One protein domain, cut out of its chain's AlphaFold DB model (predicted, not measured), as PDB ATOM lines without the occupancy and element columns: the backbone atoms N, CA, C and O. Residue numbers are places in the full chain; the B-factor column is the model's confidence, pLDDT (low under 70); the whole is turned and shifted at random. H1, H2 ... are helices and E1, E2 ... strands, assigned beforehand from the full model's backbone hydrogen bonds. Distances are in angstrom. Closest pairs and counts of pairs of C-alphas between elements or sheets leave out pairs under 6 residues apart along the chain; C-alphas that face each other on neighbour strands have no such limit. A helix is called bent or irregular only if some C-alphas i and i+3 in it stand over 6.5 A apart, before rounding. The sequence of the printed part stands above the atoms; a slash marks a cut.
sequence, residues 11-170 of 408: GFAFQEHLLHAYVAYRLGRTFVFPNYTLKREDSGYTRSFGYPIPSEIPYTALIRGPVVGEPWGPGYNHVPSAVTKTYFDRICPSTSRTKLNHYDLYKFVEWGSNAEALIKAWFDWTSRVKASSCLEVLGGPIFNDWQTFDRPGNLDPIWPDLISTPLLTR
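What this domain is: This is residues 11 to 170 of the 408 residues of an uncharacterized protein of Ganoderma sinense ZZ0214-1 (UniProt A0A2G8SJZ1). One long helix, H1, runs through the middle of a mostly helical body, and the last residues of H1 meet a second long helix, H5, at a steep angle. The short helices H7 and H8 are on one side of H1, a small two-stranded parallel sheet, E3 and E4, is on the other, and a small hairpin, E1 and E2, makes one far end, with long loops linking it to H1 and H2 to H3. The printed part has 160 residues, with eight named helices and four named strands in the order H1 E1 E2 H2 H3 E3 H4 H5 E4 H6 H7 H8. The sheets are E1 - E2, antiparallel, and E3 = E4, parallel. The whole is compact, with a radius of gyration of the C-alphas of 16.3 A and spans of 44 by 36 by 35 A.

Where its parts are: Begin at the parallel sheet: E3 is residues 98 to 101, and E4 is residues 135 to 138. Between them in the chain you meet H4, residues 102 to 106, and H5, residues 115 to 129, which is 21.7 A long and begins at C-alpha 115, (-27.807, 34.937, 56.921). Now find C-alpha 11 at (-37.065, 31.691, 41.807); from there H1, residues 11 to 26, runs 23.2 A to C-alpha 26 at (-18.344, 41.129, 51.744). Farther along come E1, residues 45 to 48, E2, residues 51 to 54, H2, residues 59 to 62, and H3, residues 85 to 91. After E4 look for H6, residues 145 to 149, H7, residues 156 to 164 and 13.6 A long, and H8, residues 166 to 169, which ends at C-alpha 169, (-29.035, 49.447, 43.192). H7 is irregular, with C-alphas 157 and 160 7.4 A apart, and H6 is only just irregular, with C-alphas 146 and 149 6.7 A apart.

How they stand to each other: In the sheet of E3 and E4, look at N 100 and O 136, 2.8 A apart and within hydrogen-bond range. E3, H4, H5 and E4 form a strand-helix-strand unit, two parallel neighbour strands with helices between them, and its crossover is right-handed. H4 and H5 only just touch, with 3 pairs of C-alphas within 8 A; the closest are those of Leu 105 and Ala 121, 7.2 A apart. H5 is the hub, touching three helices. Residues 23 to 26 of H1 touch it at a steep tilt of 48 degrees, the same way, and the closest C-alphas are those of Val 23 and Ile 119, 6.2 A apart. H7 and H5 touch only at their ends, with the C-alphas of Glu 116 and Ile 158 closest at 5.7 A; their tilt of 72 degrees is only just about perpendicular. H8 and H1 only just touch, with 3 pairs of C-alphas within 8 A, the closest being those of Tyr 22 and Leu 167, 7.3 A apart. H6 is near H1, with 6 pairs of C-alphas within 10 A. H2 and H3 touch no helix. In the hairpin of E1 and E2, N 46 and O 53 are 2.8 A apart, within hydrogen-bond range. Each O i to N i+4 pair is within hydrogen-bond range in H3, H4 and H6, against 11 of 12 in H1, 9 of 11 in H5 and 2 of 5 in H7, which has 4 of 6 O i to N i+3 pairs within range; H2 and H8 are too short for an O i to N i+4 pair.

The domain as a whole: The C-alphas farthest apart are those of Gly 50 and Ala 131, 49.1 A. The printed part has no cut. The links from H1 to E1 and from H2 to H3 are long, with 18 and 22 residues; residues 32 to 33 pair in parallel with residues 83 to 84. The mean pLDDT of the printed part is 87.1, and residues 40 to 42 and 47 to 51 are under 70.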
ATOM      1  N   GLY A  11     -36.788  31.223  40.447       86.62
ATOM      2  CA  GLY A  11     -37.065  31.691  41.807       86.62
ATOM      3  C   GLY A  11     -35.915  31.452  42.790       86.62
ATOM      4  O   GLY A  11     -35.482  32.367  43.480       86.62
ATOM      5  N   PHE A  12     -35.407  30.222  42.832       87.00
ATOM      6  CA  PHE A  12     -34.338  29.826  43.746       87.00
ATOM      7  C   PHE A  12     -32.967  30.292  43.245       87.00
ATOM      8  O   PHE A  12     -32.203  30.918  43.982       87.00
ATOM      9  N   ALA A  13     -32.687  30.040  41.963       89.38
ATOM     10  CA  ALA A  13     -31.388  30.312  41.355       89.38
ATOM     11  C   ALA A  13     -30.991  31.792  41.446       89.38
ATOM     12  O   ALA A  13     -29.837  32.112  41.727       89.38
ATOM     13  N   PHE A  14     -31.951  32.702  41.266       92.50
ATOM     14  CA  PHE A  14     -31.691  34.131  41.382       92.50
ATOM     15  C   PHE A  14     -31.259  34.545  42.798       92.50
ATOM     16  O   PHE A  14     -30.269  35.263  42.944       92.50
ATOM     17  N   GLN A  15     -31.969  34.096  43.842       92.81
ATOM     18  CA  GLN A  15     -31.639  34.463  45.226       92.81
ATOM     19  C   GLN A  15     -30.291  33.886  45.644       92.81
ATOM     20  O   GLN A  15     -29.486  34.577  46.267       92.81
ATOM     21  N   GLU A  16     -30.021  32.641  45.259       91.75
ATOM     22  CA  GLU A  16     -28.741  31.992  45.503       91.75
ATOM     23  C   GLU A  16     -27.586  32.761  44.848       91.75
ATOM     24  O   GLU A  16     -26.616  33.125  45.518       91.75
ATOM     25  N   HIS A  17     -27.727  33.089  43.561       93.81
ATOM     26  CA  HIS A  17     -26.741  33.853  42.799       93.81
ATOM     27  C   HIS A  17     -26.497  35.244  43.397       93.81
ATOM     28  O   HIS A  17     -25.348  35.664  43.547       93.81
ATOM     29  N   LEU A  18     -27.566  35.940  43.800       95.38
ATOM     30  CA  LEU A  18     -27.482  37.239  44.467       95.38
ATOM     31  C   LEU A  18     -26.723  37.145  45.799       95.38
ATOM     32  O   LEU A  18     -25.800  37.928  46.035       95.38
ATOM     33  N   LEU A  19     -27.073  36.185  46.660       94.56
ATOM     34  CA  LEU A  19     -26.428  36.041  47.964       94.56
ATOM     35  C   LEU A  19     -24.979  35.556  47.851       94.56
ATOM     36  O   LEU A  19     -24.131  35.992  48.627       94.56
ATOM     37  N   HIS A  20     -24.647  34.706  46.876       93.44
ATOM     38  CA  HIS A  20     -23.257  34.316  46.615       93.44
ATOM     39  C   HIS A  20     -22.406  35.497  46.158       93.44
ATOM     40  O   HIS A  20     -21.275  35.656  46.627       93.44
ATOM     41  N   ALA A  21     -22.944  36.346  45.281       95.12
ATOM     42  CA  ALA A  21     -22.269  37.571  44.877       95.12
ATOM     43  C   ALA A  21     -22.086  38.533  46.056       95.12
ATOM     44  O   ALA A  21     -21.021  39.135  46.205       95.12
ATOM     45  N   TYR A  22     -23.089  38.629  46.930       95.38
ATOM     46  CA  TYR A  22     -23.021  39.436  48.141       95.38
ATOM     47  C   TYR A  22     -21.989  38.912  49.144       95.38
ATOM     48  O   TYR A  22     -21.188  39.698  49.648       95.38
ATOM     49  N   VAL A  23     -21.913  37.595  49.370       93.31
ATOM     50  CA  VAL A  23     -20.827  36.984  50.154       93.31
ATOM     51  C   VAL A  23     -19.484  37.358  49.544       93.31
ATOM     52  O   VAL A  23     -18.647  37.916  50.241       93.31
ATOM     53  N   ALA A  24     -19.272  37.113  48.247       92.75
ATOM     54  CA  ALA A  24     -18.000  37.421  47.596       92.75
ATOM     55  C   ALA A  24     -17.597  38.894  47.793       92.75
ATOM     56  O   ALA A  24     -16.466  39.165  48.202       92.75
ATOM     57  N   TYR A  25     -18.545  39.817  47.614       92.81
ATOM     58  CA  TYR A  25     -18.362  41.244  47.877       92.81
ATOM     59  C   TYR A  25     -17.939  41.526  49.324       92.81
ATOM     60  O   TYR A  25     -16.918  42.176  49.551       92.81
ATOM     61  N   ARG A  26     -18.655  40.975  50.310       91.81
ATOM     62  CA  ARG A  26     -18.344  41.129  51.744       91.81
ATOM     63  C   ARG A  26     -16.987  40.533  52.129       91.81
ATOM     64  O   ARG A  26     -16.364  40.993  53.081       91.81
ATOM     65  N   LEU A  27     -16.507  39.546  51.375       89.81
ATOM     66  CA  LEU A  27     -15.175  38.957  51.523       89.81
ATOM     67  C   LEU A  27     -14.055  39.775  50.855       89.81
ATOM     68  O   LEU A  27     -12.893  39.373  50.932       89.81
ATOM     69  N   GLY A  28     -14.373  40.879  50.169       89.31
ATOM     70  CA  GLY A  28     -13.408  41.639  49.370       89.31
ATOM     71  C   GLY A  28     -12.899  40.858  48.155       89.31
ATOM     72  O   GLY A  28     -11.753  41.023  47.737       89.31
ATOM     73  N   ARG A  29     -13.721  39.948  47.617       90.06
ATOM     74  CA  ARG A  29     -13.387  39.077  46.485       90.06
ATOM     75  C   ARG A  29     -14.357  39.299  45.334       90.06
ATOM     76  O   ARG A  29     -15.487  39.738  45.519       90.06
ATOM     77  N   THR A  30     -13.922  38.945  44.129       91.75
ATOM     78  CA  THR A  30     -14.829  38.914  42.981       91.75
ATOM     79  C   THR A  30     -15.637  37.622  42.947       91.75
ATOM     80  O   THR A  30     -15.135  36.540  43.277       91.75
ATOM     81  N   PHE A  31     -16.899  37.739  42.542       94.75
ATOM     82  CA  PHE A  31     -17.767  36.595  42.340       94.75
ATOM     83  C   PHE A  31     -17.441  35.894  41.017       94.75
ATOM     84  O   PHE A  31     -17.173  36.530  39.998       94.75
ATOM     85  N   VAL A  32     -17.476  34.564  41.040       95.19
ATOM     86  CA  VAL A  32     -17.348  33.740  39.836       95.19
ATOM     87  C   VAL A  32     -18.711  33.141  39.567       95.19
ATOM     88  O   VAL A  32     -19.135  32.272  40.332       95.19
ATOM     89  N   PHE A  33     -19.366  33.580  38.497       93.69
ATOM     90  CA  PHE A  33     -20.702  33.110  38.171       93.69
ATOM     91  C   PHE A  33     -20.697  32.023  37.082       93.69
ATOM     92  O   PHE A  33     -20.000  32.157  36.068       93.69
ATOM     93  N   PRO A  34     -21.452  30.929  37.275       89.62
ATOM     94  CA  PRO A  34     -21.711  29.921  36.247       89.62
ATOM     95  C   PRO A  34     -22.864  30.358  35.325       89.62
ATOM     96  O   PRO A  34     -23.336  31.484  35.425       89.62
ATOM     97  N   ASN A  35     -23.328  29.479  34.435       89.12
ATOM     98  CA  ASN A  35     -24.646  29.621  33.805       89.12
ATOM     99  C   ASN A  35     -25.748  29.203  34.795       89.12
ATOM    100  O   ASN A  35     -25.503  28.373  35.677       89.12
ATOM    101  N   TYR A  36     -26.965  29.726  34.631       84.75
ATOM    102  CA  TYR A  36     -28.140  29.159  35.288       84.75
ATOM    103  C   TYR A  36     -28.365  27.755  34.724       84.75
ATOM    104  O   TYR A  36     -28.479  27.596  33.513       84.75
ATOM    105  N   THR A  37     -28.378  26.741  35.587       80.19
ATOM    106  CA  THR A  37     -28.540  25.342  35.183       80.19
ATOM    107  C   THR A  37     -29.835  24.797  35.765       80.19
ATOM    108  O   THR A  37     -29.928  24.613  36.977       80.19
ATOM    109  N   LEU A  38     -30.820  24.519  34.911       71.06
ATOM    110  CA  LEU A  38     -32.092  23.918  35.322       71.06
ATOM    111  C   LEU A  38     -31.872  22.509  35.856       71.06
ATOM    112  O   LEU A  38     -32.264  22.206  36.974       71.06
ATOM    113  N   LYS A  39     -31.197  21.675  35.067       71.38
ATOM    114  CA  LYS A  39     -30.803  20.311  35.416       71.38
ATOM    115  C   LYS A  39     -29.600  19.926  34.575       71.38
ATOM    116  O   LYS A  39     -29.540  20.266  33.396       71.38
ATOM    117  N   ARG A  40     -28.633  19.229  35.169       67.88
ATOM    118  CA  ARG A  40     -27.475  18.727  34.421       67.88
ATOM    119  C   ARG A  40     -27.854  17.429  33.725       67.88
ATOM    120  O   ARG A  40     -28.050  16.413  34.383       67.88
ATOM    121  N   GLU A  41     -27.945  17.481  32.404       68.06
ATOM    122  CA  GLU A  41     -28.104  16.306  31.549       68.06
ATOM    123  C   GLU A  41     -27.024  16.329  30.463       68.06
ATOM    124  O   GLU A  41     -26.669  17.395  29.957       68.06
ATOM    125  N   ASP A  42     -26.508  15.155  30.095       69.62
ATOM    126  CA  ASP A  42     -25.411  15.019  29.121       69.62
ATOM    127  C   ASP A  42     -25.775  15.566  27.727       69.62
ATOM    128  O   ASP A  42     -24.907  15.932  26.939       69.62
ATOM    129  N   SER A  43     -27.072  15.646  27.425       73.81
ATOM    130  CA  SER A  43     -27.638  16.184  26.184       73.81
ATOM    131  C   SER A  43     -27.510  17.706  26.047       73.81
ATOM    132  O   SER A  43     -27.707  18.221  24.948       73.81
ATOM    133  N   GLY A  44     -27.270  18.439  27.142       75.00
ATOM    134  CA  GLY A  44     -27.380  19.903  27.181       75.00
ATOM    135  C   GLY A  44     -28.819  20.437  27.074       75.00
ATOM    136  O   GLY A  44     -29.022  21.652  27.046       75.00
ATOM    137  N   TYR A  45     -29.814  19.547  27.035       74.88
ATOM    138  CA  TYR A  45     -31.240  19.869  27.027       74.88
ATOM    139  C   TYR A  45     -31.979  19.010  28.041       74.88
ATOM    140  O   TYR A  45     -31.828  17.792  28.030       74.88
ATOM    141  N   THR A  46     -32.868  19.625  28.816       74.38
ATOM    142  CA  THR A  46     -33.743  18.947  29.771       74.38
ATOM    143  C   THR A  46     -35.187  19.012  29.307       74.38
ATOM    144  O   THR A  46     -35.645  20.036  28.807       74.38
ATOM    145  N   ARG A  47     -35.948  17.925  29.472       66.56
ATOM    146  CA  ARG A  47     -37.401  17.972  29.254       66.56
ATOM    147  C   ARG A  47     -38.081  18.662  30.431       66.56
ATOM    148  O   ARG A  47     -38.092  18.130  31.535       66.56
ATOM    149  N   SER A  48     -38.708  19.800  30.160       61.94
ATOM    150  CA  SER A  48     -39.579  20.507  31.098       61.94
ATOM    151  C   SER A  48     -40.853  20.947  30.379       61.94
ATOM    152  O   SER A  48     -40.835  21.171  29.172       61.94
ATOM    153  N   PHE A  49     -41.984  21.004  31.085       54.50
ATOM    154  CA  PHE A  49     -43.284  21.405  30.515       54.50
ATOM    155  C   PHE A  49     -43.701  20.652  29.225       54.50
ATOM    156  O   PHE A  49     -44.467  21.155  28.410       54.50
ATOM    157  N   GLY A  50     -43.212  19.420  29.032       60.31
ATOM    158  CA  GLY A  50     -43.529  18.578  27.871       60.31
ATOM    159  C   GLY A  50     -42.632  18.770  26.637       60.31
ATOM    160  O   GLY A  50     -42.767  18.004  25.682       60.31
ATOM    161  N   TYR A  51     -41.673  19.701  26.656       64.25
ATOM    162  CA  TYR A  51     -40.746  19.977  25.547       64.25
ATOM    163  C   TYR A  51     -39.281  20.085  26.027       64.25
ATOM    164  O   TYR A  51     -39.030  20.256  27.220       64.25
ATOM    165  N   PRO A  52     -38.278  19.905  25.144       73.25
ATOM    166  CA  PRO A  52     -36.883  20.126  25.515       73.25
ATOM    167  C   PRO A  52     -36.604  21.624  25.686       73.25
ATOM    168  O   PRO A  52     -36.945  22.429  24.819       73.25
ATOM    169  N   ILE A  53     -35.955  21.986  26.788       73.75
ATOM    170  CA  ILE A  53     -35.407  23.318  27.049       73.75
ATOM    171  C   ILE A  53     -33.896  23.208  27.264       73.75
ATOM    172  O   ILE A  53     -33.442  22.166  27.743       73.75
ATOM    173  N   PRO A  54     -33.099  24.230  26.912       80.81
ATOM    174  CA  PRO A  54     -31.681  24.245  27.235       80.81
ATOM    175  C   PRO A  54     -31.469  23.987  28.727       80.81
ATOM    176  O   PRO A  54     -32.100  24.621  29.572       80.81
ATOM    177  N   SER A  55     -30.582  23.050  29.051       82.62
ATOM    178  CA  SER A  55     -30.216  22.746  30.438       82.62
ATOM    179  C   SER A  55     -29.497  23.914  31.103       82.62
ATOM    180  O   SER A  55     -29.560  24.058  32.323       82.62
ATOM    181  N   GLU A  56     -28.836  24.751  30.299       86.06
ATOM    182  CA  GLU A  56     -28.106  25.928  30.741       86.06
ATOM    183  C   GLU A  56     -28.578  27.191  30.020       86.06
ATOM    184  O   GLU A  56     -28.665  27.237  28.793       86.06
ATOM    185  N   ILE A  57     -28.815  28.245  30.794       88.50
ATOM    186  CA  ILE A  57     -29.122  29.588  30.312       88.50
ATOM    187  C   ILE A  57     -28.069  30.528  30.908       88.50
ATOM    188  O   ILE A  57     -27.888  30.552  32.128       88.50
ATOM    189  N   PRO A  58     -27.343  31.321  30.107       92.44
ATOM    190  CA  PRO A  58     -26.427  32.311  30.659       92.44
ATOM    191  C   PRO A  58     -27.178  33.283  31.574       92.44
ATOM    192  O   PRO A  58     -28.197  33.838  31.167       92.44
ATOM    193  N   TYR A  59     -26.671  33.567  32.780       94.06
ATOM    194  CA  TYR A  59     -27.315  34.574  33.641       94.06
ATOM    195  C   TYR A  59     -27.403  35.943  32.955       94.06
ATOM    196  O   TYR A  59     -28.348  36.682  33.195       94.06
ATOM    197  N   THR A  60     -26.478  36.261  32.047       95.44
ATOM    198  CA  THR A  60     -26.512  37.483  31.228       95.44
ATOM    199  C   THR A  60     -27.701  37.549  30.261       95.44
ATOM    200  O   THR A  60     -28.054  38.635  29.804       95.44
ATOM    201  N   ALA A  61     -28.350  36.419  29.957       95.31
ATOM    202  CA  ALA A  61     -29.599  36.372  29.196       95.31
ATOM    203  C   ALA A  61     -30.833  36.682  30.062       95.31
ATOM    204  O   ALA A  61     -31.878  37.023  29.517       95.31
ATOM    205  N   LEU A  62     -30.717  36.617  31.392       95.69
ATOM    206  CA  LEU A  62     -31.798  36.893  32.346       95.69
ATOM    207  C   LEU A  62     -31.630  38.274  32.992       95.69
ATOM    208  O   LEU A  62     -32.577  39.052  33.075       95.69
ATOM    209  N   ILE A  63     -30.409  38.605  33.409       96.75
ATOM    210  CA  ILE A  63     -30.099  39.775  34.230       96.75
ATOM    211  C   ILE A  63     -28.831  40.489  33.755       96.75
ATOM    212  O   ILE A  63     -28.014  39.963  33.001       96.75
ATOM    213  N   ARG A  64     -28.660  41.707  34.248       95.56
ATOM    214  CA  ARG A  64     -27.493  42.578  34.150       95.56
ATOM    215  C   ARG A  64     -27.208  43.137  35.534       95.56
ATOM    216  O   ARG A  64     -28.064  43.145  36.419       95.56
ATOM    217  N   GLY A  65     -26.003  43.647  35.710       94.38
ATOM    218  CA  GLY A  65     -25.566  44.166  36.992       94.38
ATOM    219  C   GLY A  65     -24.156  43.713  37.330       94.38
ATOM    220  O   GLY A  65     -23.608  42.827  36.658       94.38
ATOM    221  N   PRO A  66     -23.567  44.260  38.404       94.44
ATOM    222  CA  PRO A  66     -22.264  43.812  38.889       94.44
ATOM    223  C   PRO A  66     -22.217  42.314  39.201       94.44
ATOM    224  O   PRO A  66     -21.184  41.670  39.028       94.44
ATOM    225  N   VAL A  67     -23.372  41.740  39.549       94.12
ATOM    226  CA  VAL A  67     -23.592  40.311  39.804       94.12
ATOM    227  C   VAL A  67     -23.292  39.401  38.593       94.12
ATOM    228  O   VAL A  67     -23.074  38.205  38.765       94.12
ATOM    229  N   VAL A  68     -23.256  39.953  37.373       95.69
ATOM    230  CA  VAL A  68     -22.904  39.248  36.121       95.69
ATOM    231  C   VAL A  68     -21.832  39.985  35.305       95.69
ATOM    232  O   VAL A  68     -21.703  39.782  34.100       95.69
ATOM    233  N   GLY A  69     -21.040  40.835  35.962       93.62
ATOM    234  CA  GLY A  69     -19.822  41.416  35.386       93.62
ATOM    235  C   GLY A  69     -19.935  42.850  34.866       93.62
ATOM    236  O   GLY A  69     -18.921  43.398  34.431       93.62
ATOM    237  N   GLU A  70     -21.105  43.493  34.949       92.81
ATOM    238  CA  GLU A  70     -21.211  44.933  34.658       92.81
ATOM    239  C   GLU A  70     -20.447  45.772  35.710       92.81
ATOM    240  O   GLU A  70     -20.194  45.306  36.824       92.81
ATOM    241  N   PRO A  71     -20.076  47.031  35.419       89.50
ATOM    242  CA  PRO A  71     -19.370  47.869  36.384       89.50
ATOM    243  C   PRO A  71     -20.179  48.146  37.663       89.50
ATOM    244  O   PRO A  71     -21.361  48.503  37.605       89.50
ATOM    245  N   TRP A  72     -19.495  48.095  38.813       90.06
ATOM    246  CA  TRP A  72     -20.034  48.480  40.126       90.06
ATOM    247  C   TRP A  72     -20.395  49.969  40.228       90.06
ATOM    248  O   TRP A  72     -21.208  50.355  41.063       90.06
ATOM    249  N   GLY A  73     -19.842  50.802  39.343       87.06
ATOM    250  CA  GLY A  73     -20.131  52.230  39.265       87.06
ATOM    251  C   GLY A  73     -19.201  53.109  40.115       87.06
ATOM    252  O   GLY A  73     -18.226  52.620  40.692       87.06
ATOM    253  N   PRO A  74     -19.473  54.427  40.162       85.38
ATOM    254  CA  PRO A  74     -18.645  55.392  40.883       85.38
ATOM    255  C   PRO A  74     -18.484  55.031  42.365       85.38
ATOM    256  O   PRO A  74     -19.439  54.612  43.008       85.38
ATOM    257  N   GLY A  75     -17.273  55.191  42.907       84.88
ATOM    258  CA  GLY A  75     -16.946  54.834  44.297       84.88
ATOM    259  C   GLY A  75     -16.531  53.371  44.504       84.88
ATOM    260  O   GLY A  75     -15.875  53.059  45.494       84.88
ATOM    261  N   TYR A  76     -16.793  52.493  43.532       88.00
ATOM    262  CA  TYR A  76     -16.488  51.058  43.608       88.00
ATOM    263  C   TYR A  76     -15.382  50.618  42.642       88.00
ATOM    264  O   TYR A  76     -15.248  49.438  42.342       88.00
ATOM    265  N   ASN A  77     -14.541  51.550  42.184       84.38
ATOM    266  CA  ASN A  77     -13.447  51.269  41.241       84.38
ATOM    267  C   ASN A  77     -12.429  50.233  41.763       84.38
ATOM    268  O   ASN A  77     -11.655  49.681  40.989       84.38
ATOM    269  N   HIS A  78     -12.414  49.992  43.075       86.12
ATOM    270  CA  HIS A  78     -11.560  49.009  43.737       86.12
ATOM    271  C   HIS A  78     -12.162  47.592  43.752       86.12
ATOM    272  O   HIS A  78     -11.448  46.640  44.062       86.12
ATOM    273  N   VAL A  79     -13.456  47.440  43.448       89.12
ATOM    274  CA  VAL A  79     -14.141  46.144  43.430       89.12
ATOM    275  C   VAL A  79     -14.044  45.552  42.021       89.12
ATOM    276  O   VAL A  79     -14.562  46.151  41.075       89.12
ATOM    277  N   PRO A  80     -13.401  44.386  41.833       88.19
ATOM    278  CA  PRO A  80     -13.297  43.787  40.509       88.19
ATOM    279  C   PRO A  80     -14.664  43.319  39.988       88.19
ATOM    280  O   PRO A  80     -15.531  42.895  40.757       88.19
ATOM    281  N   SER A  81     -14.842  43.340  38.665       91.88
ATOM    282  CA  SER A  81     -16.026  42.764  38.018       91.88
ATOM    283  C   SER A  81     -16.145  41.272  38.311       91.88
ATOM    284  O   SER A  81     -15.133  40.564  38.361       91.88
ATOM    285  N   ALA A  82     -17.384  40.793  38.452       95.38
ATOM    286  CA  ALA A  82     -17.660  39.364  38.477       95.38
ATOM    287  C   ALA A  82     -17.179  38.713  37.172       95.38
ATOM    288  O   ALA A  82     -17.268  39.307  36.095       95.38
ATOM    289  N   VAL A  83     -16.658  37.493  37.266       94.88
ATOM    290  CA  VAL A  83     -16.095  36.768  36.121       94.88
ATOM    291  C   VAL A  83     -16.866  35.487  35.853       94.88
ATOM    292  O   VAL A  83     -17.389  34.854  36.769       94.88
ATOM    293  N   THR A  84     -16.908  35.066  34.593       95.19
ATOM    294  CA  THR A  84     -17.532  33.791  34.239       95.19
ATOM    295  C   THR A  84     -16.726  32.620  34.793       95.19
ATOM    296  O   THR A  84     -15.496  32.687  34.920       95.19
ATOM    297  N   LYS A  85     -17.405  31.502  35.058       92.75
ATOM    298  CA  LYS A  85     -16.751  30.237  35.409       92.75
ATOM    299  C   LYS A  85     -15.686  29.841  34.381       92.75
ATOM    300  O   LYS A  85     -14.580  29.493  34.773       92.75
ATOM    301  N   THR A  86     -15.976  29.964  33.087       92.44
ATOM    302  CA  THR A  86     -15.022  29.631  32.015       92.44
ATOM    303  C   THR A  86     -13.750  30.477  32.089       92.44
ATOM    304  O   THR A  86     -12.648  29.960  31.912       92.44
ATOM    305  N   TYR A  87     -13.875  31.774  32.391       94.12
ATOM    306  CA  TYR A  87     -12.711  32.635  32.597       94.12
ATOM    307  C   TYR A  87     -11.925  32.224  33.846       94.12
ATOM    308  O   TYR A  87     -10.705  32.079  33.775       94.12
ATOM    309  N   PHE A  88     -12.621  31.994  34.965       94.94
ATOM    310  CA  PHE A  88     -12.012  31.523  36.209       94.94
ATOM    311  C   PHE A  88     -11.264  30.203  36.015       94.94
ATOM    312  O   PHE A  88     -10.127  30.091  36.452       94.94
ATOM    313  N   ASP A  89     -11.845  29.233  35.308       94.62
ATOM    314  CA  ASP A  89     -11.215  27.937  35.054       94.62
ATOM    315  C   ASP A  89      -9.894  28.063  34.288       94.62
ATOM    316  O   ASP A  89      -8.957  27.308  34.545       94.62
ATOM    317  N   ARG A  90      -9.805  29.054  33.395       95.12
ATOM    318  CA  ARG A  90      -8.600  29.348  32.620       95.12
ATOM    319  C   ARG A  90      -7.492  29.986  33.460       95.12
ATOM    320  O   ARG A  90      -6.335  29.618  33.296       95.12
ATOM    321  N   ILE A  91      -7.822  30.954  34.320       94.50
ATOM    322  CA  ILE A  91      -6.818  31.690  35.120       94.50
ATOM    323  C   ILE A  91      -6.498  31.023  36.464       94.50
ATOM    324  O   ILE A  91      -5.451  31.275  37.049       94.50
ATOM    325  N   CYS A  92      -7.395  30.162  36.937       95.00
ATOM    326  CA  CYS A  92      -7.286  29.380  38.158       95.00
ATOM    327  C   CYS A  92      -7.530  27.896  37.822       95.00
ATOM    328  O   CYS A  92      -8.634  27.389  38.062       95.00
ATOM    329  N   PRO A  93      -6.548  27.168  37.261       93.69
ATOM    330  CA  PRO A  93      -6.667  25.726  37.035       93.69
ATOM    331  C   PRO A  93      -7.001  24.960  38.323       93.69
ATOM    332  O   PRO A  93      -6.645  25.393  39.415       93.69
ATOM    333  N   SER A  94      -7.658  23.797  38.232       90.62
ATOM    334  CA  SER A  94      -8.113  23.050  39.429       90.62
ATOM    335  C   SER A  94      -6.991  22.734  40.433       90.62
ATOM    336  O   SER A  94      -7.241  22.676  41.636       90.62
ATOM    337  N   THR A  95      -5.757  22.568  39.949       89.94
ATOM    338  CA  THR A  95      -4.556  22.310  40.757       89.94
ATOM    339  C   THR A  95      -4.048  23.535  41.521       89.94
ATOM    340  O   THR A  95      -3.353  23.364  42.517       89.94
ATOM    341  N   SER A  96      -4.395  24.756  41.100       90.81
ATOM    342  CA  SER A  96      -3.966  26.005  41.747       90.81
ATOM    343  C   SER A  96      -5.014  26.589  42.698       90.81
ATOM    344  O   SER A  96      -4.804  27.659  43.269       90.81
ATOM    345  N   ARG A  97      -6.174  25.937  42.838       92.69
ATOM    346  CA  ARG A  97      -7.281  26.420  43.672       92.69
ATOM    347  C   ARG A  97      -7.126  25.954  45.104       92.69
ATOM    348  O   ARG A  97      -6.902  24.774  45.368       92.69
ATOM    349  N   THR A  98      -7.396  26.855  46.036       92.38
ATOM    350  CA  THR A  98      -7.692  26.463  47.411       92.38
ATOM    351  C   THR A  98      -9.150  26.035  47.483       92.38
ATOM    352  O   THR A  98     -10.060  26.839  47.266       92.38
ATOM    353  N   LYS A  99      -9.359  24.747  47.760       90.00
ATOM    354  CA  LYS A  99     -10.680  24.129  47.842       90.00
ATOM    355  C   LYS A  99     -11.179  24.178  49.280       90.00
ATOM    356  O   LYS A  99     -10.489  23.740  50.196       90.00
ATOM    357  N   LEU A 100     -12.370  24.725  49.454       87.69
ATOM    358  CA  LEU A 100     -13.042  24.909  50.731       87.69
ATOM    359  C   LEU A 100     -14.315  24.071  50.717       87.69
ATOM    360  O   LEU A 100     -15.174  24.290  49.875       87.69
ATOM    361  N   ASN A 101     -14.458  23.105  51.616       86.19
ATOM    362  CA  ASN A 101     -15.689  22.329  51.706       86.19
ATOM    363  C   ASN A 101     -16.722  23.055  52.582       86.19
ATOM    364  O   ASN A 101     -16.471  23.273  53.765       86.19
ATOM    365  N   HIS A 102     -17.886  23.414  52.031       81.75
ATOM    366  CA  HIS A 102     -18.901  24.139  52.800       81.75
ATOM    367  C   HIS A 102     -19.340  23.381  54.066       81.75
ATOM    368  O   HIS A 102     -19.683  24.005  55.067       81.75
ATOM    369  N   TYR A 103     -19.305  22.041  54.055       81.19
ATOM    370  CA  TYR A 103     -19.725  21.224  55.196       81.19
ATOM    371  C   TYR A 103     -18.807  21.398  56.408       81.19
ATOM    372  O   TYR A 103     -19.239  21.194  57.540       81.19
ATOM    373  N   ASP A 104     -17.553  21.808  56.196       82.00
ATOM    374  CA  ASP A 104     -16.639  22.097  57.296       82.00
ATOM    375  C   ASP A 104     -17.037  23.367  58.046       82.00
ATOM    376  O   ASP A 104     -16.824  23.448  59.253       82.00
ATOM    377  N   LEU A 105     -17.663  24.329  57.366       77.94
ATOM    378  CA  LEU A 105     -18.146  25.560  57.984       77.94
ATOM    379  C   LEU A 105     -19.390  25.314  58.847       77.94
ATOM    380  O   LEU A 105     -19.473  25.840  59.955       77.94
ATOM    381  N   TYR A 106     -20.310  24.452  58.403       76.31
ATOM    382  CA  TYR A 106     -21.505  24.093  59.180       76.31
ATOM    383  C   TYR A 106     -21.206  23.343  60.486       76.31
ATOM    384  O   TYR A 106     -22.072  23.265  61.348       76.31
ATOM    385  N   LYS A 107     -19.980  22.843  60.694       77.69
ATOM    386  CA  LYS A 107     -19.553  22.307  62.001       77.69
ATOM    387  C   LYS A 107     -19.421  23.397  63.073       77.69
ATOM    388  O   LYS A 107     -19.409  23.080  64.257       77.69
ATOM    389  N   PHE A 108     -19.286  24.657  62.660       75.56
ATOM    390  CA  PHE A 108     -19.024  25.802  63.536       75.56
ATOM    391  C   PHE A 108     -20.144  26.846  63.522       75.56
ATOM    392  O   PHE A 108     -20.041  27.854  64.217       75.56
ATOM    393  N   VAL A 109     -21.191  26.625  62.727       81.62
ATOM    394  CA  VAL A 109     -22.359  27.501  62.648       81.62
ATOM    395  C   VAL A 109     -23.567  26.715  63.122       81.62
ATOM    396  O   VAL A 109     -23.825  25.617  62.633       81.62
ATOM    397  N   GLU A 110     -24.302  27.275  64.078       82.56
ATOM    398  CA  GLU A 110     -25.506  26.641  64.599       82.56
ATOM    399  C   GLU A 110     -26.537  26.464  63.479       82.56
ATOM    400  O   GLU A 110     -26.759  27.370  62.664       82.56
ATOM    401  N   TRP A 111     -27.170  25.288  63.437       77.88
ATOM    402  CA  TRP A 111     -28.200  24.997  62.450       77.88
ATOM    403  C   TRP A 111     -29.316  26.033  62.545       77.88
ATOM    404  O   TRP A 111     -29.966  26.178  63.578       77.88
ATOM    405  N   GLY A 112     -29.561  26.735  61.439       72.75
ATOM    406  CA  GLY A 112     -30.594  27.758  61.409       72.75
ATOM    407  C   GLY A 112     -30.194  29.156  61.819       72.75
ATOM    408  O   GLY A 112     -31.064  30.012  61.970       72.75
ATOM    409  N   SER A 113     -28.894  29.384  61.957       85.06
ATOM    410  CA  SER A 113     -28.331  30.725  62.007       85.06
ATOM    411  C   SER A 113     -28.890  31.608  60.885       85.06
ATOM    412  O   SER A 113     -29.138  31.150  59.765       85.06
ATOM    413  N   ASN A 114     -29.085  32.890  61.188       87.81
ATOM    414  CA  ASN A 114     -29.493  33.865  60.183       87.81
ATOM    415  C   ASN A 114     -28.387  34.090  59.133       87.81
ATOM    416  O   ASN A 114     -27.225  33.705  59.320       87.81
ATOM    417  N   ALA A 115     -28.743  34.729  58.019       90.75
ATOM    418  CA  ALA A 115     -27.807  34.937  56.921       90.75
ATOM    419  C   ALA A 115     -26.571  35.759  57.322       90.75
ATOM    420  O   ALA A 115     -25.483  35.509  56.805       90.75
ATOM    421  N   GLU A 116     -26.696  36.692  58.272       92.44
ATOM    422  CA  GLU A 116     -25.563  37.476  58.773       92.44
ATOM    423  C   GLU A 116     -24.525  36.595  59.474       92.44
ATOM    424  O   GLU A 116     -23.334  36.685  59.171       92.44
ATOM    425  N   ALA A 117     -24.964  35.699  60.360       90.81
ATOM    426  CA  ALA A 117     -24.083  34.760  61.045       90.81
ATOM    427  C   ALA A 117     -23.387  33.807  60.058       90.81
ATOM    428  O   ALA A 117     -22.182  33.570  60.183       90.81
ATOM    429  N   LEU A 118     -24.102  33.330  59.031       89.00
ATOM    430  CA  LEU A 118     -23.512  32.532  57.949       89.00
ATOM    431  C   LEU A 118     -22.442  33.323  57.182       89.00
ATOM    432  O   LEU A 118     -21.324  32.838  57.002       89.00
ATOM    433  N   ILE A 119     -22.741  34.558  56.768       91.31
ATOM    434  CA  ILE A 119     -21.788  35.430  56.063       91.31
ATOM    435  C   ILE A 119     -20.563  35.722  56.933       91.31
ATOM    436  O   ILE A 119     -19.432  35.654  56.444       91.31
ATOM    437  N   LYS A 120     -20.760  35.998  58.226       90.81
ATOM    438  CA  LYS A 120     -19.668  36.223  59.175       90.81
ATOM    439  C   LYS A 120     -18.780  34.988  59.311       90.81
ATOM    440  O   LYS A 120     -17.560  35.116  59.272       90.81
ATOM    441  N   ALA A 121     -19.363  33.796  59.410       89.56
ATOM    442  CA  ALA A 121     -18.594  32.559  59.463       89.56
ATOM    443  C   ALA A 121     -17.750  32.363  58.194       89.56
ATOM    444  O   ALA A 121     -16.576  31.996  58.280       89.56
ATOM    445  N   TRP A 122     -18.303  32.670  57.015       88.56
ATOM    446  CA  TRP A 122     -17.550  32.641  55.757       88.56
ATOM    447  C   TRP A 122     -16.418  33.665  55.730       88.56
ATOM    448  O   TRP A 122     -15.319  33.357  55.258       88.56
ATOM    449  N   PHE A 123     -16.651  34.862  56.266       89.06
ATOM    450  CA  PHE A 123     -15.619  35.881  56.424       89.06
ATOM    451  C   PHE A 123     -14.477  35.399  57.316       89.06
ATOM    452  O   PHE A 123     -13.319  35.386  56.890       89.06
ATOM    453  N   ASP A 124     -14.798  34.907  58.510       87.38
ATOM    454  CA  ASP A 124     -13.810  34.419  59.467       87.38
ATOM    455  C   ASP A 124     -13.034  33.220  58.910       87.38
ATOM    456  O   ASP A 124     -11.815  33.128  59.078       87.38
ATOM    457  N   TRP A 125     -13.701  32.318  58.191       84.50
ATOM    458  CA  TRP A 125     -13.054  31.143  57.621       84.50
ATOM    459  C   TRP A 125     -12.131  31.490  56.451       84.50
ATOM    460  O   TRP A 125     -10.966  31.086  56.434       84.50
ATOM    461  N   THR A 126     -12.599  32.308  55.505       85.25
ATOM    462  CA  THR A 126     -11.785  32.723  54.350       85.25
ATOM    463  C   THR A 126     -10.645  33.667  54.734       85.25
ATOM    464  O   THR A 126      -9.625  33.708  54.041       85.25
ATOM    465  N   SER A 127     -10.747  34.353  55.879       83.62
ATOM    466  CA  SER A 127      -9.658  35.157  56.442       83.62
ATOM    467  C   SER A 127      -8.393  34.335  56.751       83.62
ATOM    468  O   SER A 127      -7.290  34.882  56.734       83.62
ATOM    469  N   ARG A 128      -8.531  33.015  56.957       82.62
ATOM    470  CA  ARG A 128      -7.421  32.082  57.228       82.62
ATOM    471  C   ARG A 128      -6.647  31.687  55.969       82.62
ATOM    472  O   ARG A 128      -5.533  31.190  56.067       82.62
ATOM    473  N   VAL A 129      -7.219  31.929  54.788       79.94
ATOM    474  CA  VAL A 129      -6.650  31.573  53.475       79.94
ATOM    475  C   VAL A 129      -6.463  32.802  52.576       79.94
ATOM    476  O   VAL A 129      -6.527  32.713  51.348       79.94
ATOM    477  N   LYS A 130      -6.217  33.977  53.179       72.25
ATOM    478  CA  LYS A 130      -6.067  35.268  52.474       72.25
ATOM    479  C   LYS A 130      -5.015  35.262  51.365       72.25
ATOM    480  O   LYS A 130      -5.203  35.961  50.378       72.25
ATOM    481  N   ALA A 131      -3.956  34.463  51.498       78.19
ATOM    482  CA  ALA A 131      -2.882  34.389  50.507       78.19
ATOM    483  C   ALA A 131      -3.322  33.788  49.155       78.19
ATOM    484  O   ALA A 131      -2.642  33.986  48.154       78.19
ATOM    485  N   SER A 132      -4.449  33.067  49.103       84.19
ATOM    486  CA  SER A 132      -4.932  32.448  47.867       84.19
ATOM    487  C   SER A 132      -5.816  33.395  47.054       84.19
ATOM    488  O   SER A 132      -6.841  33.902  47.534       84.19
ATOM    489  N   SER A 133      -5.441  33.602  45.791       86.75
ATOM    490  CA  SER A 133      -6.214  34.357  44.799       86.75
ATOM    491  C   SER A 133      -7.405  33.559  44.253       86.75
ATOM    492  O   SER A 133      -8.432  34.144  43.912       86.75
ATOM    493  N   CYS A 134      -7.305  32.227  44.229       92.50
ATOM    494  CA  CYS A 134      -8.271  31.326  43.609       92.50
ATOM    495  C   CYS A 134      -8.956  30.443  44.663       92.50
ATOM    496  O   CYS A 134      -8.412  29.414  45.068       92.50
ATOM    497  N   LEU A 135     -10.170  30.819  45.077       92.12
ATOM    498  CA  LEU A 135     -10.983  30.023  46.004       92.12
ATOM    499  C   LEU A 135     -12.117  29.289  45.282       92.12
ATOM    500  O   LEU A 135     -12.856  29.885  44.489       92.12
ATOM    501  N   GLU A 136     -12.294  28.014  45.611       91.75
ATOM    502  CA  GLU A 136     -13.406  27.182  45.149       91.75
ATOM    503  C   GLU A 136     -14.124  26.555  46.343       91.75
ATOM    504  O   GLU A 136     -13.507  25.852  47.138       91.75
ATOM    505  N   VAL A 137     -15.425  26.818  46.462       89.44
ATOM    506  CA  VAL A 137     -16.282  26.211  47.478       89.44
ATOM    507  C   VAL A 137     -16.899  24.935  46.914       89.44
ATOM    508  O   VAL A 137     -17.628  24.970  45.923       89.44
ATOM    509  N   LEU A 138     -16.581  23.815  47.552       86.62
ATOM    510  CA  LEU A 138     -17.094  22.484  47.265       86.62
ATOM    511  C   LEU A 138     -18.283  22.148  48.169       86.62
ATOM    512  O   LEU A 138     -18.477  22.758  49.220       86.62
ATOM    513  N   GLY A 139     -19.027  21.116  47.776       77.75
ATOM    514  CA  GLY A 139     -20.139  20.559  48.548       77.75
ATOM    515  C   GLY A 139     -21.512  21.049  48.098       77.75
ATOM    516  O   GLY A 139     -22.499  20.431  48.460       77.75
ATOM    517  N   GLY A 140     -21.592  22.111  47.289       78.38
ATOM    518  CA  GLY A 140     -22.854  22.706  46.830       78.38
ATOM    519  C   GLY A 140     -23.030  24.150  47.317       78.38
ATOM    520  O   GLY A 140     -22.036  24.769  47.721       78.38
ATOM    521  N   PRO A 141     -24.260  24.686  47.277       80.12
ATOM    522  CA  PRO A 141     -24.525  26.096  47.537       80.12
ATOM    523  C   PRO A 141     -24.314  26.474  49.010       80.12
ATOM    524  O   PRO A 141     -24.609  25.697  49.914       80.12
ATOM    525  N   ILE A 142     -23.823  27.696  49.257       85.00
ATOM    526  CA  ILE A 142     -23.652  28.245  50.621       85.00
ATOM    527  C   ILE A 142     -24.999  28.500  51.309       85.00
ATOM    528  O   ILE A 142     -25.126  28.349  52.522       85.00
ATOM    529  N   PHE A 143     -25.982  28.936  50.530       86.88
ATOM    530  CA  PHE A 143     -27.336  29.202  50.987       86.88
ATOM    531  C   PHE A 143     -28.242  28.165  50.352       86.88
ATOM    532  O   PHE A 143     -28.145  27.920  49.151       86.88
ATOM    533  N   ASN A 144     -29.096  27.553  51.157       82.31
ATOM    534  CA  ASN A 144     -30.066  26.570  50.698       82.31
ATOM    535  C   ASN A 144     -31.474  26.971  51.143       82.31
ATOM    536  O   ASN A 144     -31.664  27.913  51.915       82.31
ATOM    537  N   ASP A 145     -32.453  26.250  50.619       79.69
ATOM    538  CA  ASP A 145     -33.851  26.316  51.018       79.69
ATOM    539  C   ASP A 145     -33.978  26.182  52.543       79.69
ATOM    540  O   ASP A 145     -34.214  27.178  53.230       79.69
ATOM    541  N   TRP A 146     -33.700  25.009  53.105       77.38
ATOM    542  CA  TRP A 146     -34.043  24.667  54.494       77.38
ATOM    543  C   TRP A 146     -33.441  25.582  55.578       77.38
ATOM    544  O   TRP A 146     -34.002  25.735  56.670       77.38
ATOM    545  N   GLN A 147     -32.257  26.150  55.342       79.12
ATOM    546  CA  GLN A 147     -31.534  26.955  56.332       79.12
ATOM    547  C   GLN A 147     -31.601  28.457  56.071       79.12
ATOM    548  O   GLN A 147     -31.373  29.226  57.002       79.12
ATOM    549  N   THR A 148     -31.894  28.880  54.841       87.19
ATOM    550  CA  THR A 148     -31.837  30.296  54.465       87.19
ATOM    551  C   THR A 148     -33.155  30.766  53.881       87.19
ATOM    552  O   THR A 148     -33.839  31.581  54.498       87.19
ATOM    553  N   PHE A 149     -33.523  30.277  52.700       89.25
ATOM    554  CA  PHE A 149     -34.630  30.876  51.954       89.25
ATOM    555  C   PHE A 149     -35.988  30.513  52.523       89.25
ATOM    556  O   PHE A 149     -36.920  31.294  52.446       89.25
ATOM    557  N   ASP A 150     -36.091  29.351  53.133       85.81
ATOM    558  CA  ASP A 150     -37.346  28.733  53.540       85.81
ATOM    559  C   ASP A 150     -37.608  29.001  55.045       85.81
ATOM    560  O   ASP A 150     -38.574  28.536  55.647       85.81
ATOM    561  N   ARG A 151     -36.748  29.834  55.660       86.00
ATOM    562  CA  ARG A 151     -36.873  30.339  57.029       86.00
ATOM    563  C   ARG A 151     -37.381  31.779  57.064       86.00
ATOM    564  O   ARG A 151     -36.737  32.655  56.476       86.00
ATOM    565  N   PRO A 152     -38.452  32.061  57.824       88.31
ATOM    566  CA  PRO A 152     -39.096  33.367  57.828       88.31
ATOM    567  C   PRO A 152     -38.142  34.435  58.368       88.31
ATOM    568  O   PRO A 152     -37.510  34.233  59.405       88.31
ATOM    569  N   GLY A 153     -37.993  35.549  57.646       88.44
ATOM    570  CA  GLY A 153     -37.152  36.676  58.068       88.44
ATOM    571  C   GLY A 153     -35.642  36.401  58.127       88.44
ATOM    572  O   GLY A 153     -34.882  37.251  58.572       88.44
ATOM    573  N   ASN A 154     -35.149  35.239  57.676       91.25
ATOM    574  CA  ASN A 154     -33.717  34.895  57.768       91.25
ATOM    575  C   ASN A 154     -32.776  35.919  57.091       91.25
ATOM    576  O   ASN A 154     -31.642  36.102  57.541       91.25
ATOM    577  N   LEU A 155     -33.253  36.596  56.038       93.62
ATOM    578  CA  LEU A 155     -32.525  37.647  55.326       93.62
ATOM    579  C   LEU A 155     -32.688  39.054  55.935       93.62
ATOM    580  O   LEU A 155     -31.953  39.948  55.520       93.62
ATOM    581  N   ASP A 156     -33.571  39.261  56.924       92.62
ATOM    582  CA  ASP A 156     -33.802  40.576  57.557       92.62
ATOM    583  C   ASP A 156     -32.499  41.235  58.062       92.62
ATOM    584  O   ASP A 156     -32.269  42.404  57.744       92.62
ATOM    585  N   PRO A 157     -31.592  40.534  58.783       93.94
ATOM    586  CA  PRO A 157     -30.407  41.170  59.372       93.94
ATOM    587  C   PRO A 157     -29.429  41.745  58.344       93.94
ATOM    588  O   PRO A 157     -28.741  42.726  58.612       93.94
ATOM    589  N   ILE A 158     -29.370  41.153  57.149       95.31
ATOM    590  CA  ILE A 158     -28.485  41.624  56.076       95.31
ATOM    591  C   ILE A 158     -29.180  42.576  55.111       95.31
ATOM    592  O   ILE A 158     -28.510  43.165  54.263       95.31
ATOM    593  N   TRP A 159     -30.504  42.709  55.211       95.44
ATOM    594  CA  TRP A 159     -31.312  43.415  54.232       95.44
ATOM    595  C   TRP A 159     -30.910  44.888  54.064       95.44
ATOM    596  O   TRP A 159     -30.676  45.278  52.918       95.44
ATOM    597  N   PRO A 160     -30.725  45.696  55.136       94.69
ATOM    598  CA  PRO A 160     -30.351  47.106  54.989       94.69
ATOM    599  C   PRO A 160     -29.012  47.320  54.269       94.69
ATOM    600  O   PRO A 160     -28.888  48.244  53.466       94.69
ATOM    601  N   ASP A 161     -28.021  46.458  54.521       95.50
ATOM    602  CA  ASP A 161     -26.722  46.515  53.838       95.50
ATOM    603  C   ASP A 161     -26.873  46.066  52.377       95.50
ATOM    604  O   ASP A 161     -26.514  46.806  51.462       95.50
ATOM    605  N   LEU A 162     -27.506  44.909  52.141       95.38
ATOM    606  CA  LEU A 162     -27.673  44.313  50.813       95.38
ATOM    607  C   LEU A 162     -28.351  45.266  49.814       95.38
ATOM    608  O   LEU A 162     -27.836  45.438  48.704       95.38
ATOM    609  N   ILE A 163     -29.455  45.920  50.198       93.88
ATOM    610  CA  ILE A 163     -30.190  46.849  49.315       93.88
ATOM    611  C   ILE A 163     -29.416  48.113  48.967       93.88
ATOM    612  O   ILE A 163     -29.703  48.735  47.947       93.88
ATOM    613  N   SER A 164     -28.437  48.495  49.788       92.25
ATOM    614  CA  SER A 164     -27.589  49.655  49.522       92.25
ATOM    615  C   SER A 164     -26.465  49.344  48.528       92.25
ATOM    616  O   SER A 164     -25.912  50.249  47.900       92.25
ATOM    617  N   THR A 165     -26.134  48.061  48.337       93.69
ATOM    618  CA  THR A 165     -25.022  47.663  47.471       93.69
ATOM    619  C   THR A 165     -25.342  47.826  45.979       93.69
ATOM    620  O   THR A 165     -26.493  47.662  45.554       93.69
ATOM    621  N   PRO A 166     -24.319  48.026  45.123       93.69
ATOM    622  CA  PRO A 166     -24.482  48.009  43.668       93.69
ATOM    623  C   PRO A 166     -25.066  46.718  43.088       93.69
ATOM    624  O   PRO A 166     -25.524  46.738  41.946       93.69
ATOM    625  N   LEU A 167     -25.086  45.615  43.845       95.00
ATOM    626  CA  LEU A 167     -25.720  44.367  43.415       95.00
ATOM    627  C   LEU A 167     -27.222  44.549  43.162       95.00
ATOM    628  O   LEU A 167     -27.732  43.983  42.200       95.00
ATOM    629  N   LEU A 168     -27.905  45.361  43.979       95.25
ATOM    630  CA  LEU A 168     -29.333  45.660  43.828       95.25
ATOM    631  C   LEU A 168     -29.592  47.060  43.275       95.25
ATOM    632  O   LEU A 168     -30.474  47.224  42.431       95.25
ATOM    633  N   THR A 169     -28.809  48.071  43.668       93.31
ATOM    634  CA  THR A 169     -29.035  49.447  43.192       93.31
ATOM    635  C   THR A 169     -28.706  49.628  41.712       93.31
ATOM    636  O   THR A 169     -29.230  50.549  41.085       93.31
ATOM    637  N   ARG A 170     -27.883  48.747  41.126       93.25
ATOM    638  CA  ARG A 170     -27.555  48.720  39.688       93.25
ATOM    639  C   ARG A 170     -28.051  47.462  38.981       93.25
ATOM    640  O   ARG A 170     -27.636  47.187  37.858       93.25
TER     641      ARG A 170